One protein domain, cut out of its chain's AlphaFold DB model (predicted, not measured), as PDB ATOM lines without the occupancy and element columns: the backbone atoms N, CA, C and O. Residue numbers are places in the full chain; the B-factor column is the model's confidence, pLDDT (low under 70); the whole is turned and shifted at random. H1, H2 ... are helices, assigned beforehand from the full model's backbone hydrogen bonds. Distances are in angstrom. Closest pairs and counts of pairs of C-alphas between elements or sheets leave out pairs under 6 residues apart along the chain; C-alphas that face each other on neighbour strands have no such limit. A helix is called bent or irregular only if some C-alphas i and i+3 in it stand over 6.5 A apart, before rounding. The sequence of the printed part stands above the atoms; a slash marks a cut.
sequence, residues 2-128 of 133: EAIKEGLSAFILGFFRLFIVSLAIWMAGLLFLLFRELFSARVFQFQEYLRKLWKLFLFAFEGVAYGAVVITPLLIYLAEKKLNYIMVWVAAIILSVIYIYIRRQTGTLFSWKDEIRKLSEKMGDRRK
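Overview. This is residues 2 to 128 of the 133 residues of an uncharacterized protein of Thermoflavimicrobium dichotomicum (UniProt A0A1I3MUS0). What does the model look like? A long helix, H1, crosses over a helical hairpin made of H2 and H3, and beyond the far end of H3 the last helix, H4, turns away as an arm, of which residues 109 to 126 stick out. How much is printed, and of what is it built? The printed part has 127 residues with four named helices, H1, H2, H3 and H4 in chain order, and no named strand; the class is all helix. How compact is it? It is loose, with a radius of gyration of the C-alphas of 18.9 A, and elongated, spanning 62 by 32 by 30 A.

Arrangement. What touches the longest helix? H1, residues 2 to 38, touches H2, residues 46 to 78, with residues 18 to 30 alone, opposite ways at a steep tilt of 47 degrees; the closest C-alphas are those of Ser 22 and Phe 61, 5.2 A apart. With residues 10 to 18 alone it touches H3, residues 82 to 106, the same way at a steep tilt of 56 degrees; the closest C-alphas are those of Gly 14 and Val 88, 4.4 A apart. How do H2 and H3 stand to each other? They form a helical hairpin and touch, opposite ways at a shallow tilt of 34 degrees, only just short of steep; the closest C-alphas are those of Ala 65 and Ala 92, 5.4 A apart. Where is the last helix? H4, residues 108 to 126, touches no helix; it is close to but not clearly touching H3, about perpendicular at 75 degrees, with the C-alphas of Arg 103 and Leu 109 closest at 7.3 A. It is apart from H1, and only just apart from H2, at 8.5 A. Are the backbones well formed? Every O i to N i+4 pair is within hydrogen-bond range in H1, H3 and H4, and 27 of 29 are in H2.

Along the chain. How long are the helices? From first to last C-alpha, H1 measures 52.6 A, H2 45.6 A, H3 35.6 A and H4 27.5 A. Where are the anchor points? H1 begins at C-alpha 2, (627.475, 368.580, 476.930), and H4 ends at C-alpha 126, (635.153, 425.836, 506.282). Is H2 straight? It has a kink of 38 degrees near residue 70, and is neither bent nor irregular, but only just: C-alphas 70 and 73 are 6.2 A apart.

Size, cuts and confidence. How far does it reach? The two C-alphas farthest apart are those of Glu 2 and Lys 128, at 68.1 A. What stands free, and how are the helices linked? Residues 38 to 48, of which 46 to 48 belong to H2, and residues 109 to 128 stand free. The links H2 to H3 and H3 to H4 are tight, H1 to H2 is short, and the printed part has no cut. Where is confidence low? The mean pLDDT of the printed part is 75.6; 28 residues are under 70, among them 104 to 117 and 123 to 128.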
ATOM      1  N   GLU A   2     628.562 368.211 476.000       72.56
ATOM      2  CA  GLU A   2     627.475 368.580 476.930       72.56
ATOM      3  C   GLU A   2     627.961 369.283 478.203       72.56
ATOM      4  O   GLU A   2     627.462 370.360 478.515       72.56
ATOM      5  N   ALA A   3     629.022 368.786 478.844       71.62
ATOM      6  CA  ALA A   3     629.586 369.408 480.049       71.62
ATOM      7  C   ALA A   3     630.045 370.868 479.844       71.62
ATOM      8  O   ALA A   3     629.925 371.699 480.741       71.62
ATOM      9  N   ILE A   4     630.537 371.208 478.643       76.06
ATOM     10  CA  ILE A   4     630.914 372.589 478.302       76.06
ATOM     11  C   ILE A   4     629.664 373.464 478.194       76.06
ATOM     12  O   ILE A   4     629.664 374.577 478.707       76.06
ATOM     13  N   LYS A   5     628.586 372.966 477.569       80.44
ATOM     14  CA  LYS A   5     627.314 373.697 477.449       80.44
ATOM     15  C   LYS A   5     626.649 373.912 478.808       80.44
ATOM     16  O   LYS A   5     626.174 375.012 479.070       80.44
ATOM     17  N   GLU A   6     626.651 372.905 479.676       78.88
ATOM     18  CA  GLU A   6     626.138 373.015 481.047       78.88
ATOM     19  C   GLU A   6     626.949 373.999 481.891       78.88
ATOM     20  O   GLU A   6     626.369 374.862 482.549       78.88
ATOM     21  N   GLY A   7     628.283 373.938 481.816       74.50
ATOM     22  CA  GLY A   7     629.158 374.889 482.500       74.50
ATOM     23  C   GLY A   7     628.937 376.330 482.032       74.50
ATOM     24  O   GLY A   7     628.798 377.231 482.859       74.50
ATOM     25  N   LEU A   8     628.831 376.552 480.717       80.44
ATOM     26  CA  LEU A   8     628.549 377.872 480.140       80.44
ATOM     27  C   LEU A   8     627.156 378.379 480.528       80.44
ATOM     28  O   LEU A   8     627.011 379.544 480.878       80.44
ATOM     29  N   SER A   9     626.145 377.510 480.515       83.06
ATOM     30  CA  SER A   9     624.785 377.820 480.970       83.06
ATOM     31  C   SER A   9     624.767 378.278 482.432       83.06
ATOM     32  O   SER A   9     624.253 379.356 482.740       83.06
ATOM     33  N   ALA A  10     625.394 377.514 483.331       80.06
ATOM     34  CA  ALA A  10     625.481 377.853 484.750       80.06
ATOM     35  C   ALA A  10     626.268 379.151 484.986       80.06
ATOM     36  O   ALA A  10     625.886 379.969 485.826       80.06
ATOM     37  N   PHE A  11     627.331 379.372 484.211       78.75
ATOM     38  CA  PHE A  11     628.094 380.615 484.220       78.75
ATOM     39  C   PHE A  11     627.248 381.812 483.775       78.75
ATOM     40  O   PHE A  11     627.198 382.817 484.482       78.75
ATOM     41  N   ILE A  12     626.546 381.703 482.643       85.19
ATOM     42  CA  ILE A  12     625.657 382.751 482.123       85.19
ATOM     43  C   ILE A  12     624.569 383.063 483.146       85.19
ATOM     44  O   ILE A  12     624.301 384.231 483.408       85.19
ATOM     45  N   LEU A  13     623.982 382.046 483.776       84.81
ATOM     46  CA  LEU A  13     622.969 382.230 484.810       84.81
ATOM     47  C   LEU A  13     623.529 382.976 486.033       84.81
ATOM     48  O   LEU A  13     622.877 383.878 486.568       84.81
ATOM     49  N   GLY A  14     624.743 382.627 486.464       79.62
ATOM     50  CA  GLY A  14     625.432 383.308 487.558       79.62
ATOM     51  C   GLY A  14     625.772 384.759 487.219       79.62
ATOM     52  O   GLY A  14     625.494 385.661 488.010       79.62
ATOM     53  N   PHE A  15     626.275 384.995 486.009       82.19
ATOM     54  CA  PHE A  15     626.512 386.328 485.464       82.19
ATOM     55  C   PHE A  15     625.223 387.153 485.424       82.19
ATOM     56  O   PHE A  15     625.208 388.296 485.872       82.19
ATOM     57  N   PHE A  16     624.121 386.567 484.956       86.31
ATOM     58  CA  PHE A  16     622.836 387.252 484.837       86.31
ATOM     59  C   PHE A  16     622.288 387.682 486.201       86.31
ATOM     60  O   PHE A  16     621.772 388.788 486.336       86.31
ATOM     61  N   ARG A  17     622.462 386.858 487.245       83.19
ATOM     62  CA  ARG A  17     622.123 387.246 488.625       83.19
ATOM     63  C   ARG A  17     622.911 388.465 489.088       83.19
ATOM     64  O   ARG A  17     622.311 389.404 489.605       83.19
ATOM     65  N   LEU A  18     624.230 388.466 488.890       83.12
ATOM     66  CA  LEU A  18     625.077 389.606 489.253       83.12
ATOM     67  C   LEU A  18     624.688 390.857 488.461       83.12
ATOM     68  O   LEU A  18     624.592 391.948 489.023       83.12
ATOM     69  N   PHE A  19     624.394 390.683 487.173       83.69
ATOM     70  CA  PHE A  19     623.959 391.750 486.288       83.69
ATOM     71  C   PHE A  19     622.632 392.365 486.745       83.69
ATOM     72  O   PHE A  19     622.566 393.581 486.892       83.69
ATOM     73  N   ILE A  20     621.609 391.557 487.050       87.69
ATOM     74  CA  ILE A  20     620.308 392.037 487.548       87.69
ATOM     75  C   ILE A  20     620.463 392.797 488.866       87.69
ATOM     76  O   ILE A  20     619.896 393.878 489.010       87.69
ATOM     77  N   VAL A  21     621.225 392.259 489.826       85.38
ATOM     78  CA  VAL A  21     621.438 392.914 491.130       85.38
ATOM     79  C   VAL A  21     622.126 394.265 490.947       85.38
ATOM     80  O   VAL A  21     621.710 395.262 491.539       85.38
ATOM     81  N   SER A  22     623.130 394.321 490.076       82.31
ATOM     82  CA  SER A  22     623.788 395.572 489.708       82.31
ATOM     83  C   SER A  22     622.835 396.566 489.050       82.31
ATOM     84  O   SER A  22     622.809 397.740 489.420       82.31
ATOM     85  N   LEU A  23     621.992 396.099 488.129       86.88
ATOM     86  CA  LEU A  23     620.999 396.931 487.456       86.88
ATOM     87  C   LEU A  23     619.967 397.491 488.442       86.88
ATOM     88  O   LEU A  23     619.606 398.660 488.344       86.88
ATOM     89  N   ALA A  24     619.544 396.694 489.426       87.19
ATOM     90  CA  ALA A  24     618.645 397.134 490.488       87.19
ATOM     91  C   ALA A  24     619.280 398.232 491.360       87.19
ATOM     92  O   ALA A  24     618.653 399.264 491.606       87.19
ATOM     93  N   ILE A  25     620.542 398.059 491.769       85.81
ATOM     94  CA  ILE A  25     621.291 399.076 492.530       85.81
ATOM     95  C   ILE A  25     621.483 400.345 491.696       85.81
ATOM     96  O   ILE A  25     621.312 401.459 492.197       85.81
ATOM     97  N   TRP A  26     621.792 400.196 490.411       87.38
ATOM     98  CA  TRP A  26     621.923 401.326 489.505       87.38
ATOM     99  C   TRP A  26     620.604 402.082 489.321       87.38
ATOM    100  O   TRP A  26     620.607 403.309 489.391       87.38
ATOM    101  N   MET A  27     619.476 401.384 489.153       85.25
ATOM    102  CA  MET A  27     618.154 402.014 489.081       85.25
ATOM    103  C   MET A  27     617.822 402.790 490.357       85.25
ATOM    104  O   MET A  27     617.328 403.912 490.271       85.25
ATOM    105  N   ALA A  28     618.133 402.242 491.534       85.62
ATOM    106  CA  ALA A  28     617.954 402.955 492.797       85.62
ATOM    107  C   ALA A  28     618.793 404.245 492.841       85.62
ATOM    108  O   ALA A  28     618.302 405.304 493.235       85.62
ATOM    109  N   GLY A  29     620.041 404.190 492.371       82.06
ATOM    110  CA  GLY A  29     620.894 405.371 492.260       82.06
ATOM    111  C   GLY A  29     620.413 406.383 491.207       82.06
ATOM    112  O   GLY A  29     620.544 407.590 491.415       82.06
ATOM    113  N   LEU A  30     619.819 405.919 490.102       84.81
ATOM    114  CA  LEU A  30     619.184 406.767 489.091       84.81
ATOM    115  C   LEU A  30     618.007 407.522 489.702       84.81
ATOM    116  O   LEU A  30     617.951 408.742 489.580       84.81
ATOM    117  N   LEU A  31     617.115 406.823 490.412       85.25
ATOM    118  CA  LEU A  31     616.010 407.450 491.138       85.25
ATOM    119  C   LEU A  31     616.532 408.512 492.106       85.25
ATOM    120  O   LEU A  31     616.043 409.636 492.087       85.25
ATOM    121  N   PHE A  32     617.574 408.212 492.884       82.81
ATOM    122  CA  PHE A  32     618.172 409.182 493.802       82.81
ATOM    123  C   PHE A  32     618.706 410.437 493.090       82.81
ATOM    124  O   PHE A  32     618.457 411.558 493.539       82.81
ATOM    125  N   LEU A  33     619.414 410.276 491.967       80.00
ATOM    126  CA  LEU A  33     619.883 411.408 491.163       80.00
ATOM    127  C   LEU A  33     618.724 412.225 490.605       80.00
ATOM    128  O   LEU A  33     618.782 413.451 490.644       80.00
ATOM    129  N   LEU A  34     617.684 411.557 490.117       80.25
ATOM    130  CA  LEU A  34     616.531 412.198 489.504       80.25
ATOM    131  C   LEU A  34     615.735 412.994 490.538       80.25
ATOM    132  O   LEU A  34     615.428 414.153 490.288       80.25
ATOM    133  N   PHE A  35     615.516 412.429 491.729       82.31
ATOM    134  CA  PHE A  35     614.973 413.149 492.880       82.31
ATOM    135  C   PHE A  35     615.810 414.395 493.179       82.31
ATOM    136  O   PHE A  35     615.281 415.502 493.223       82.31
ATOM    137  N   ARG A  36     617.133 414.252 493.318       79.06
ATOM    138  CA  ARG A  36     618.020 415.384 493.616       79.06
ATOM    139  C   ARG A  36     617.970 416.479 492.547       79.06
ATOM    140  O   ARG A  36     618.037 417.657 492.886       79.06
ATOM    141  N   GLU A  37     617.895 416.102 491.275       76.75
ATOM    142  CA  GLU A  37     617.823 417.048 490.160       76.75
ATOM    143  C   GLU A  37     616.460 417.762 490.126       76.75
ATOM    144  O   GLU A  37     616.422 418.967 489.902       76.75
ATOM    145  N   LEU A  38     615.360 417.063 490.441       77.44
ATOM    146  CA  LEU A  38     614.006 417.632 490.497       77.44
ATOM    147  C   LEU A  38     613.867 418.720 491.576       77.44
ATOM    148  O   LEU A  38     613.152 419.700 491.384       77.44
ATOM    149  N   PHE A  39     614.569 418.557 492.700       74.00
ATOM    150  CA  PHE A  39     614.613 419.536 493.794       74.00
ATOM    151  C   PHE A  39     615.707 420.605 493.619       74.00
ATOM    152  O   PHE A  39     615.875 421.471 494.477       74.00
ATOM    153  N   SER A  40     616.463 420.570 492.520       64.88
ATOM    154  CA  SER A  40     617.511 421.542 492.214       64.88
ATOM    155  C   SER A  40     616.980 422.595 491.239       64.88
ATOM    156  O   SER A  40     616.615 422.277 490.115       64.88
ATOM    157  N   ALA A  41     617.033 423.875 491.617       59.38
ATOM    158  CA  ALA A  41     616.633 425.020 490.780       59.38
ATOM    159  C   ALA A  41     617.579 425.299 489.583       59.38
ATOM    160  O   ALA A  41     617.708 426.431 489.120       59.38
ATOM    161  N   ARG A  42     618.317 424.288 489.114       66.50
ATOM    162  CA  ARG A  42     619.380 424.409 488.111       66.50
ATOM    163  C   ARG A  42     618.855 423.952 486.748       66.50
ATOM    164  O   ARG A  42     618.115 422.978 486.669       66.50
ATOM    165  N   VAL A  43     619.249 424.644 485.677       70.31
ATOM    166  CA  VAL A  43     618.852 424.301 484.299       70.31
ATOM    167  C   VAL A  43     619.322 422.885 483.969       70.31
ATOM    168  O   VAL A  43     620.509 422.577 484.091       70.31
ATOM    169  N   PHE A  44     618.390 422.024 483.563       69.69
ATOM    170  CA  PHE A  44     618.668 420.624 483.266       69.69
ATOM    171  C   PHE A  44     619.580 420.496 482.036       69.69
ATOM    172  O   PHE A  44     619.180 420.799 480.912       69.69
ATOM    173  N   GLN A  45     620.813 420.027 482.242       75.06
ATOM    174  CA  GLN A  45     621.755 419.722 481.164       75.06
ATOM    175  C   GLN A  45     621.842 418.208 480.954       75.06
ATOM    176  O   GLN A  45     622.554 417.495 481.664       75.06
ATOM    177  N   PHE A  46     621.140 417.713 479.933       73.06
ATOM    178  CA  PHE A  46     621.042 416.279 479.638       73.06
ATOM    179  C   PHE A  46     622.410 415.603 479.435       73.06
ATOM    180  O   PHE A  46     622.620 414.485 479.899       73.06
ATOM    181  N   GLN A  47     623.372 416.281 478.800       76.62
ATOM    182  CA  GLN A  47     624.710 415.726 478.548       76.62
ATOM    183  C   GLN A  47     625.498 415.458 479.841       76.62
ATOM    184  O   GLN A  47     626.121 414.402 479.985       76.62
ATOM    185  N   GLU A  48     625.454 416.380 480.805       75.88
ATOM    186  CA  GLU A  48     626.080 416.174 482.114       75.88
ATOM    187  C   GLU A  48     625.374 415.084 482.913       75.88
ATOM    188  O   GLU A  48     626.036 414.283 483.580       75.88
ATOM    189  N   TYR A  49     624.044 415.028 482.824       75.38
ATOM    190  CA  TYR A  49     623.250 413.987 483.462       75.38
ATOM    191  C   TYR A  49     623.622 412.603 482.923       75.38
ATOM    192  O   TYR A  49     623.944 411.712 483.706       75.38
ATOM    193  N   LEU A  50     623.701 412.439 481.598       78.50
ATOM    194  CA  LEU A  50     624.081 411.178 480.959       78.50
ATOM    195  C   LEU A  50     625.500 410.746 481.356       78.50
ATOM    196  O   LEU A  50     625.744 409.572 481.627       78.50
ATOM    197  N   ARG A  51     626.442 411.693 481.463       78.75
ATOM    198  CA  ARG A  51     627.813 411.409 481.914       78.75
ATOM    199  C   ARG A  51     627.859 410.982 483.387       78.75
ATOM    200  O   ARG A  51     628.604 410.060 483.721       78.75
ATOM    201  N   LYS A  52     627.077 411.614 484.271       78.19
ATOM    202  CA  LYS A  52     626.943 411.203 485.685       78.19
ATOM    203  C   LYS A  52     626.285 409.828 485.797       78.19
ATOM    204  O   LYS A  52     626.765 408.990 486.556       78.19
ATOM    205  N   LEU A  53     625.254 409.580 484.996       80.12
ATOM    206  CA  LEU A  53     624.535 408.313 484.923       80.12
ATOM    207  C   LEU A  53     625.455 407.160 484.500       80.12
ATOM    208  O   LEU A  53     625.456 406.109 485.138       80.12
ATOM    209  N   TRP A  54     626.280 407.375 483.471       78.06
ATOM    210  CA  TRP A  54     627.284 406.412 483.013       78.06
ATOM    211  C   TRP A  54     628.331 406.102 484.082       78.06
ATOM    212  O   TRP A  54     628.674 404.940 484.299       78.06
ATOM    213  N   LYS A  55     628.822 407.126 484.791       79.38
ATOM    214  CA  LYS A  55     629.746 406.930 485.917       79.38
ATOM    215  C   LYS A  55     629.096 406.124 487.044       79.38
ATOM    216  O   LYS A  55     629.728 405.223 487.586       79.38
ATOM    217  N   LEU A  56     627.838 406.421 487.370       80.62
ATOM    218  CA  LEU A  56     627.079 405.703 488.392       80.62
ATOM    219  C   LEU A  56     626.841 404.240 488.003       80.62
ATOM    220  O   LEU A  56     626.940 403.364 488.855       80.62
ATOM    221  N   PHE A  57     626.562 403.973 486.725       81.00
ATOM    222  CA  PHE A  57     626.416 402.619 486.190       81.00
ATOM    223  C   PHE A  57     627.674 401.798 486.430       81.00
ATOM    224  O   PHE A  57     627.617 400.756 487.077       81.00
ATOM    225  N   LEU A  58     628.829 402.307 485.996       80.56
ATOM    226  CA  LEU A  58     630.105 401.629 486.210       80.56
ATOM    227  C   LEU A  58     630.399 401.417 487.700       80.56
ATOM    228  O   LEU A  58     630.859 400.345 488.075       80.56
ATOM    229  N   PHE A  59     630.081 402.396 488.549       78.81
ATOM    230  CA  PHE A  59     630.286 402.285 489.993       78.81
ATOM    231  C   PHE A  59     629.394 401.221 490.646       78.81
ATOM    232  O   PHE A  59     629.877 400.441 491.464       78.81
ATOM    233  N   ALA A  60     628.110 401.158 490.282       79.50
ATOM    234  CA  ALA A  60     627.187 400.142 490.786       79.50
ATOM    235  C   ALA A  60     627.652 398.734 490.389       79.50
ATOM    236  O   ALA A  60     627.729 397.842 491.233       79.50
ATOM    237  N   PHE A  61     628.055 398.566 489.129       79.06
ATOM    238  CA  PHE A  61     628.606 397.312 488.623       79.06
ATOM    239  C   PHE A  61     629.898 396.901 489.320       79.06
ATOM    240  O   PHE A  61     630.051 395.740 489.699       79.06
ATOM    241  N   GLU A  62     630.803 397.849 489.539       79.31
ATOM    242  CA  GLU A  62     632.054 397.612 490.246       79.31
ATOM    243  C   GLU A  62     631.803 397.221 491.715       79.31
ATOM    244  O   GLU A  62     632.369 396.243 492.208       79.31
ATOM    245  N   GLY A  63     630.891 397.920 492.396       78.69
ATOM    246  CA  GLY A  63     630.499 397.619 493.773       78.69
ATOM    247  C   GLY A  63     629.880 396.230 493.921       78.69
ATOM    248  O   GLY A  63     630.237 395.492 494.840       78.69
ATOM    249  N   VAL A  64     629.004 395.834 492.996       82.25
ATOM    250  CA  VAL A  64     628.400 394.495 492.999       82.25
ATOM    251  C   VAL A  64     629.415 393.414 492.663       82.25
ATOM    252  O   VAL A  64     629.397 392.374 493.312       82.25
ATOM    253  N   ALA A  65     630.321 393.636 491.707       78.31
ATOM    254  CA  ALA A  65     631.356 392.663 491.369       78.31
ATOM    255  C   ALA A  65     632.279 392.391 492.568       78.31
ATOM    256  O   ALA A  65     632.434 391.237 492.968       78.31
ATOM    257  N   TYR A  66     632.825 393.433 493.204       80.94
ATOM    258  CA  TYR A  66     633.672 393.257 494.391       80.94
ATOM    259  C   TYR A  66     632.893 392.703 495.586       80.94
ATOM    260  O   TYR A  66     633.380 391.807 496.274       80.94
ATOM    261  N   GLY A  67     631.671 393.193 495.814       80.50
ATOM    262  CA  GLY A  67     630.803 392.692 496.876       80.50
ATOM    263  C   GLY A  67     630.496 391.208 496.696       80.50
ATOM    264  O   GLY A  67     630.632 390.429 497.635       80.50
ATOM    265  N   ALA A  68     630.173 390.781 495.478       80.38
ATOM    266  CA  ALA A  68     629.914 389.385 495.165       80.38
ATOM    267  C   ALA A  68     631.154 388.504 495.365       80.38
ATOM    268  O   ALA A  68     631.023 387.408 495.904       80.38
ATOM    269  N   VAL A  69     632.364 388.962 495.029       83.38
ATOM    270  CA  VAL A  69     633.591 388.185 495.297       83.38
ATOM    271  C   VAL A  69     633.740 387.844 496.788       83.38
ATOM    272  O   VAL A  69     634.205 386.749 497.104       83.38
ATOM    273  N   VAL A  70     633.299 388.726 497.692       83.12
ATOM    274  CA  VAL A  70     633.377 388.532 499.154       83.12
ATOM    275  C   VAL A  70     632.155 387.800 499.722       83.12
ATOM    276  O   VAL A  70     632.295 386.944 500.593       83.12
ATOM    277  N   ILE A  71     630.951 388.102 499.232       79.81
ATOM    278  CA  ILE A  71     629.688 387.551 499.752       79.81
ATOM    279  C   ILE A  71     629.458 386.113 499.256       79.81
ATOM    280  O   ILE A  71     628.916 385.280 499.982       79.81
ATOM    281  N   THR A  72     629.880 385.784 498.031       78.62
ATOM    282  CA  THR A  72     629.611 384.459 497.442       78.62
ATOM    283  C   THR A  72     630.330 383.306 498.162       78.62
ATOM    284  O   THR A  72     629.682 382.286 498.366       78.62
ATOM    285  N   PRO A  73     631.588 383.419 498.635       78.25
ATOM    286  CA  PRO A  73     632.223 382.406 499.490       78.25
ATOM    287  C   PRO A  73     631.447 382.116 500.775       78.25
ATOM    288  O   PRO A  73     631.304 380.955 501.158       78.25
ATOM    289  N   LEU A  74     630.895 383.158 501.408       79.75
ATOM    290  CA  LEU A  74     630.050 383.013 502.593       79.75
ATOM    291  C   LEU A  74     628.775 382.221 502.254       79.75
ATOM    292  O   LEU A  74     628.408 381.288 502.963       79.75
ATOM    293  N   LEU A  75     628.140 382.544 501.122       77.75
ATOM    294  CA  LEU A  75     626.977 381.817 500.605       77.75
ATOM    295  C   LEU A  75     627.310 380.362 500.236       77.75
ATOM    296  O   LEU A  75     626.494 379.485 500.489       77.75
ATOM    297  N   ILE A  76     628.495 380.082 499.679       79.69
ATOM    298  CA  ILE A  76     628.956 378.714 499.370       79.69
ATOM    299  C   ILE A  76     629.107 377.891 500.651       79.69
ATOM    300  O   ILE A  76     628.768 376.709 500.654       79.69
ATOM    301  N   TYR A  77     629.612 378.497 501.728       77.69
ATOM    302  CA  TYR A  77     629.773 377.821 503.015       77.69
ATOM    303  C   TYR A  77     628.424 377.445 503.646       77.69
ATOM    304  O   TYR A  77     628.303 376.387 504.259       77.69
ATOM    305  N   LEU A  78     627.404 378.287 503.454       78.75
ATOM    306  CA  LEU A  78     626.059 378.105 504.005       78.75
ATOM    307  C   LEU A  78     625.136 377.241 503.126       78.75
ATOM    308  O   LEU A  78     624.142 376.718 503.623       78.75
ATOM    309  N   ALA A  79     625.415 377.103 501.827       72.88
ATOM    310  CA  ALA A  79     624.509 376.459 500.880       72.88
ATOM    311  C   ALA A  79     624.819 374.972 500.635       72.88
ATOM    312  O   ALA A  79     625.952 374.579 500.360       72.88
ATOM    313  N   GLU A  80     623.767 374.150 500.586       62.88
ATOM    314  CA  GLU A  80     623.860 372.730 500.213       62.88
ATOM    315  C   GLU A  80     624.203 372.536 498.721       62.88
ATOM    316  O   GLU A  80     624.976 371.650 498.352       62.88
ATOM    317  N   LYS A  81     623.697 373.409 497.834       66.44
ATOM    318  CA  LYS A  81     623.950 373.358 496.378       66.44
ATOM    319  C   LYS A  81     625.208 374.130 495.971       66.44
ATOM    320  O   LYS A  81     625.133 375.147 495.281       66.44
ATOM    321  N   LYS A  82     626.377 373.621 496.362       72.81
ATOM    322  CA  LYS A  82     627.687 374.288 496.204       72.81
ATOM    323  C   LYS A  82     628.051 374.660 494.757       72.81
ATOM    324  O   LYS A  82     628.581 375.743 494.531       72.81
ATOM    325  N   LEU A  83     627.716 373.821 493.772       69.56
ATOM    326  CA  LEU A  83     628.116 374.018 492.365       69.56
ATOM    327  C   LEU A  83     627.613 375.337 491.751       69.56
ATOM    328  O   LEU A  83     628.381 376.039 491.095       69.56
ATOM    329  N   ASN A  84     626.359 375.721 492.007       71.25
ATOM    330  CA  ASN A  84     625.794 376.954 491.446       71.25
ATOM    331  C   ASN A  84     626.450 378.205 492.039       71.25
ATOM    332  O   ASN A  84     626.726 379.162 491.320       71.25
ATOM    333  N   TYR A  85     626.717 378.199 493.346       74.44
ATOM    334  CA  TYR A  85     627.344 379.338 494.010       74.44
ATOM    335  C   TYR A  85     628.832 379.456 493.667       74.44
ATOM    336  O   TYR A  85     629.329 380.569 493.525       74.44
ATOM    337  N   ILE A  86     629.526 378.337 493.434       78.88
ATOM    338  CA  ILE A  86     630.900 378.343 492.911       78.88
ATOM    339  C   ILE A  86     630.943 378.998 491.526       78.88
ATOM    340  O   ILE A  86     631.786 379.860 491.297       78.88
ATOM    341  N   MET A  87     630.011 378.669 490.624       81.12
ATOM    342  CA  MET A  87     629.952 379.303 489.298       81.12
ATOM    343  C   MET A  87     629.655 380.805 489.374       81.12
ATOM    344  O   MET A  87     630.267 381.586 488.649       81.12
ATOM    345  N   VAL A  88     628.778 381.230 490.291       79.69
ATOM    346  CA  VAL A  88     628.542 382.661 490.569       79.69
ATOM    347  C   VAL A  88     629.819 383.334 491.074       79.69
ATOM    348  O   VAL A  88     630.126 384.449 490.657       79.69
ATOM    349  N   TRP A  89     630.585 382.667 491.935       83.31
ATOM    350  CA  TRP A  89     631.834 383.207 492.461       83.31
ATOM    351  C   TRP A  89     632.908 383.341 491.376       83.31
ATOM    352  O   TRP A  89     633.533 384.392 491.260       83.31
ATOM    353  N   VAL A  90     633.058 382.330 490.516       82.56
ATOM    354  CA  VAL A  90     633.945 382.389 489.342       82.56
ATOM    355  C   VAL A  90     633.531 383.529 488.409       82.56
ATOM    356  O   VAL A  90     634.380 384.305 487.973       82.56
ATOM    357  N   ALA A  91     632.229 383.694 488.154       81.50
ATOM    358  CA  ALA A  91     631.714 384.820 487.379       81.50
ATOM    359  C   ALA A  91     632.040 386.170 488.027       81.50
ATOM    360  O   ALA A  91     632.497 387.075 487.330       81.50
ATOM    361  N   ALA A  92     631.884 386.297 489.347       82.25
ATOM    362  CA  ALA A  92     632.221 387.511 490.085       82.25
ATOM    363  C   ALA A  92     633.716 387.858 489.981       82.25
ATOM    364  O   ALA A  92     634.057 389.020 489.768       82.25
ATOM    365  N   ILE A  93     634.607 386.862 490.061       84.88
ATOM    366  CA  ILE A  93     636.055 387.056 489.887       84.88
ATOM    367  C   ILE A  93     636.366 387.554 488.474       84.88
ATOM    368  O   ILE A  93     637.073 388.548 488.318       84.88
ATOM    369  N   ILE A  94     635.825 386.898 487.443       84.75
ATOM    370  CA  ILE A  94     636.063 387.280 486.045       84.75
ATOM    371  C   ILE A  94     635.570 388.709 485.791       84.75
ATOM    372  O   ILE A  94     636.313 389.529 485.255       84.75
ATOM    373  N   LEU A  95     634.357 389.035 486.246       80.12
ATOM    374  CA  LEU A  95     633.805 390.391 486.196       80.12
ATOM    375  C   LEU A  95     634.714 391.397 486.907       80.12
ATOM    376  O   LEU A  95     635.031 392.437 486.339       80.12
ATOM    377  N   SER A  96     635.180 391.081 488.115       81.81
ATOM    378  CA  SER A  96     636.088 391.936 488.882       81.81
ATOM    379  C   SER A  96     637.381 392.234 488.115       81.81
ATOM    380  O   SER A  96     637.823 393.380 488.073       81.81
ATOM    381  N   VAL A  97     637.988 391.231 487.473       82.19
ATOM    382  CA  VAL A  97     639.210 391.411 486.669       82.19
ATOM    383  C   VAL A  97     638.938 392.268 485.431       82.19
ATOM    384  O   VAL A  97     639.701 393.195 485.148       82.19
ATOM    385  N   ILE A  98     637.834 392.012 484.724       82.62
ATOM    386  CA  ILE A  98     637.411 392.815 483.567       82.62
ATOM    387  C   ILE A  98     637.201 394.274 483.984       82.62
ATOM    388  O   ILE A  98     637.679 395.179 483.302       82.62
ATOM    389  N   TYR A  99     636.557 394.527 485.124       74.50
ATOM    390  CA  TYR A  99     636.362 395.886 485.622       74.50
ATOM    391  C   TYR A  99     637.666 396.564 486.011       74.50
ATOM    392  O   TYR A  99     637.833 397.733 485.684       74.50
ATOM    393  N   ILE A 100     638.621 395.861 486.621       77.81
ATOM    394  CA  ILE A 100     639.960 396.416 486.877       77.81
ATOM    395  C   ILE A 100     640.628 396.836 485.560       77.81
ATOM    396  O   ILE A 100     641.250 397.901 485.494       77.81
ATOM    397  N   TYR A 101     640.473 396.041 484.502       78.38
ATOM    398  CA  TYR A 101     641.017 396.356 483.182       78.38
ATOM    399  C   TYR A 101     640.337 397.578 482.549       78.38
ATOM    400  O   TYR A 101     641.013 398.538 482.176       78.38
ATOM    401  N   ILE A 102     639.000 397.602 482.520       72.31
ATOM    402  CA  ILE A 102     638.214 398.755 482.050       72.31
ATOM    403  C   ILE A 102     638.578 400.002 482.863       72.31
ATOM    404  O   ILE A 102     638.791 401.076 482.308       72.31
ATOM    405  N   ARG A 103     638.735 399.874 484.180       70.25
ATOM    406  CA  ARG A 103     639.099 400.970 485.082       70.25
ATOM    407  C   ARG A 103     640.482 401.539 484.782       70.25
ATOM    408  O   ARG A 103     640.642 402.758 484.821       70.25
ATOM    409  N   ARG A 104     641.461 400.689 484.447       65.31
ATOM    410  CA  ARG A 104     642.788 401.129 483.980       65.31
ATOM    411  C   ARG A 104     642.701 401.901 482.667       65.31
ATOM    412  O   ARG A 104     643.370 402.917 482.532       65.31
ATOM    413  N   GLN A 105     641.849 401.465 481.743       68.75
ATOM    414  CA  GLN A 105     641.678 402.123 480.447       68.75
ATOM    415  C   GLN A 105     640.885 403.438 480.540       68.75
ATOM    416  O   GLN A 105     641.156 404.381 479.804       68.75
ATOM    417  N   THR A 106     639.931 403.526 481.471       62.09
ATOM    418  CA  THR A 106     639.003 404.666 481.590       62.09
ATOM    419  C   THR A 106     639.474 405.730 482.600       62.09
ATOM    420  O   THR A 106     638.789 406.733 482.796       62.09
ATOM    421  N   GLY A 107     640.620 405.537 483.278       57.38
ATOM    422  CA  GLY A 107     641.273 406.541 484.145       57.38
ATOM    423  C   GLY A 107     640.445 407.045 485.343       57.38
ATOM    424  O   GLY A 107     640.796 408.031 485.991       57.38
ATOM    425  N   THR A 108     639.326 406.393 485.657       55.28
ATOM    426  CA  THR A 108     638.225 406.969 486.454       55.28
ATOM    427  C   THR A 108     638.548 407.103 487.947       55.28
ATOM    428  O   THR A 108     637.917 407.893 488.649       55.28
ATOM    429  N   LEU A 109     639.566 406.382 488.430       49.78
ATOM    430  CA  LEU A 109     640.035 406.437 489.819       49.78
ATOM    431  C   LEU A 109     640.704 407.770 490.175       49.78
ATOM    432  O   LEU A 109     640.561 408.231 491.306       49.78
ATOM    433  N   PHE A 110     641.395 408.401 489.220       48.41
ATOM    434  CA  PHE A 110     642.077 409.672 489.470       48.41
ATOM    435  C   PHE A 110     641.043 410.787 489.691       48.41
ATOM    436  O   PHE A 110     641.056 411.467 490.711       48.41
ATOM    437  N   SER A 111     640.024 410.848 488.827       53.34
ATOM    438  CA  SER A 111     638.989 411.885 488.896       53.34
ATOM    439  C   SER A 111     638.168 411.863 490.190       53.34
ATOM    440  O   SER A 111     637.849 412.935 490.687       53.34
ATOM    441  N   TRP A 112     637.804 410.695 490.736       51.50
ATOM    442  CA  TRP A 112     636.932 410.635 491.922       51.50
ATOM    443  C   TRP A 112     637.703 410.813 493.235       51.50
ATOM    444  O   TRP A 112     637.219 411.473 494.154       51.50
ATOM    445  N   LYS A 113     638.934 410.287 493.314       56.44
ATOM    446  CA  LYS A 113     639.809 410.493 494.476       56.44
ATOM    447  C   LYS A 113     640.221 411.963 494.597       56.44
ATOM    448  O   LYS A 113     640.227 412.493 495.705       56.44
ATOM    449  N   ASP A 114     640.470 412.633 493.473       62.00
ATOM    450  CA  ASP A 114     640.759 414.068 493.444       62.00
ATOM    451  C   ASP A 114     639.534 414.920 493.800       62.00
ATOM    452  O   ASP A 114     639.663 415.933 494.486       62.00
ATOM    453  N   GLU A 115     638.333 414.513 493.386       66.31
ATOM    454  CA  GLU A 115     637.090 415.230 493.693       66.31
ATOM    455  C   GLU A 115     636.703 415.095 495.178       66.31
ATOM    456  O   GLU A 115     636.347 416.087 495.817       66.31
ATOM    457  N   ILE A 116     636.875 413.906 495.771       68.25
ATOM    458  CA  ILE A 116     636.690 413.680 497.215       68.25
ATOM    459  C   ILE A 116     637.763 414.394 498.029       68.25
ATOM    460  O   ILE A 116     637.445 414.992 499.056       68.25
ATOM    461  N   ARG A 117     639.021 414.387 497.573       68.06
ATOM    462  CA  ARG A 117     640.096 415.143 498.224       68.06
ATOM    463  C   ARG A 117     639.792 416.641 498.221       68.06
ATOM    464  O   ARG A 117     639.867 417.261 499.276       68.06
ATOM    465  N   LYS A 118     639.341 417.195 497.091       73.69
ATOM    466  CA  LYS A 118     638.909 418.600 496.994       73.69
ATOM    467  C   LYS A 118     637.710 418.913 497.889       73.69
ATOM    468  O   LYS A 118     637.674 419.974 498.506       73.69
ATOM    469  N   LEU A 119     636.730 418.013 497.992       73.31
ATOM    470  CA  LEU A 119     635.595 418.170 498.910       73.31
ATOM    471  C   LEU A 119     636.030 418.116 500.380       73.31
ATOM    472  O   LEU A 119     635.553 418.918 501.180       73.31
ATOM    473  N   SER A 120     636.952 417.219 500.726       69.50
ATOM    474  CA  SER A 120     637.525 417.106 502.070       69.50
ATOM    475  C   SER A 120     638.340 418.344 502.446       69.50
ATOM    476  O   SER A 120     638.189 418.849 503.554       69.50
ATOM    477  N   GLU A 121     639.160 418.870 501.534       71.19
ATOM    478  CA  GLU A 121     639.907 420.119 501.740       71.19
ATOM    479  C   GLU A 121     638.947 421.303 501.906       71.19
ATOM    480  O   GLU A 121     639.052 422.041 502.881       71.19
ATOM    481  N   LYS A 122     637.918 421.420 501.055       72.06
ATOM    482  CA  LYS A 122     636.905 422.485 501.157       72.06
ATOM    483  C   LYS A 122     636.077 422.411 502.449       72.06
ATOM    484  O   LYS A 122     635.658 423.444 502.962       72.06
ATOM    485  N   MET A 123     635.820 421.214 502.979       64.31
ATOM    486  CA  MET A 123     635.149 421.025 504.274       64.31
ATOM    487  C   MET A 123     636.084 421.237 505.473       64.31
ATOM    488  O   MET A 123     635.626 421.670 506.527       64.31
ATOM    489  N   GLY A 124     637.379 420.952 505.324       63.62
ATOM    490  CA  GLY A 124     638.400 421.274 506.321       63.62
ATOM    491  C   GLY A 124     638.624 422.780 506.455       63.62
ATOM    492  O   GLY A 124     638.771 423.277 507.567       63.62
ATOM    493  N   ASP A 125     638.567 423.509 505.342       62.31
ATOM    494  CA  ASP A 125     638.784 424.957 505.308       62.31
ATOM    495  C   ASP A 125     637.589 425.743 505.876       62.31
ATOM    496  O   ASP A 125     637.763 426.659 506.677       62.31
ATOM    497  N   ARG A 126     636.351 425.293 505.609       58.03
ATOM    498  CA  ARG A 126     635.153 425.836 506.282       58.03
ATOM    499  C   ARG A 126     635.183 425.666 507.800       58.03
ATOM    500  O   ARG A 126     634.606 426.479 508.504       58.03
ATOM    501  N   ARG A 127     635.859 424.630 508.308       56.59
ATOM    502  CA  ARG A 127     636.016 424.403 509.753       56.59
ATOM    503  C   ARG A 127     637.045 425.330 510.404       56.59
ATOM    504  O   ARG A 127     637.037 425.456 511.620       56.59
ATOM    505  N   LYS A 128     637.926 425.957 509.620       56.25
ATOM    506  CA  LYS A 128     638.902 426.948 510.097       56.25
ATOM    507  C   LYS A 128     638.392 428.389 510.006       56.25
ATOM    508  O   LYS A 128     638.973 429.265 510.635       56.25
TER     509      LYS A 128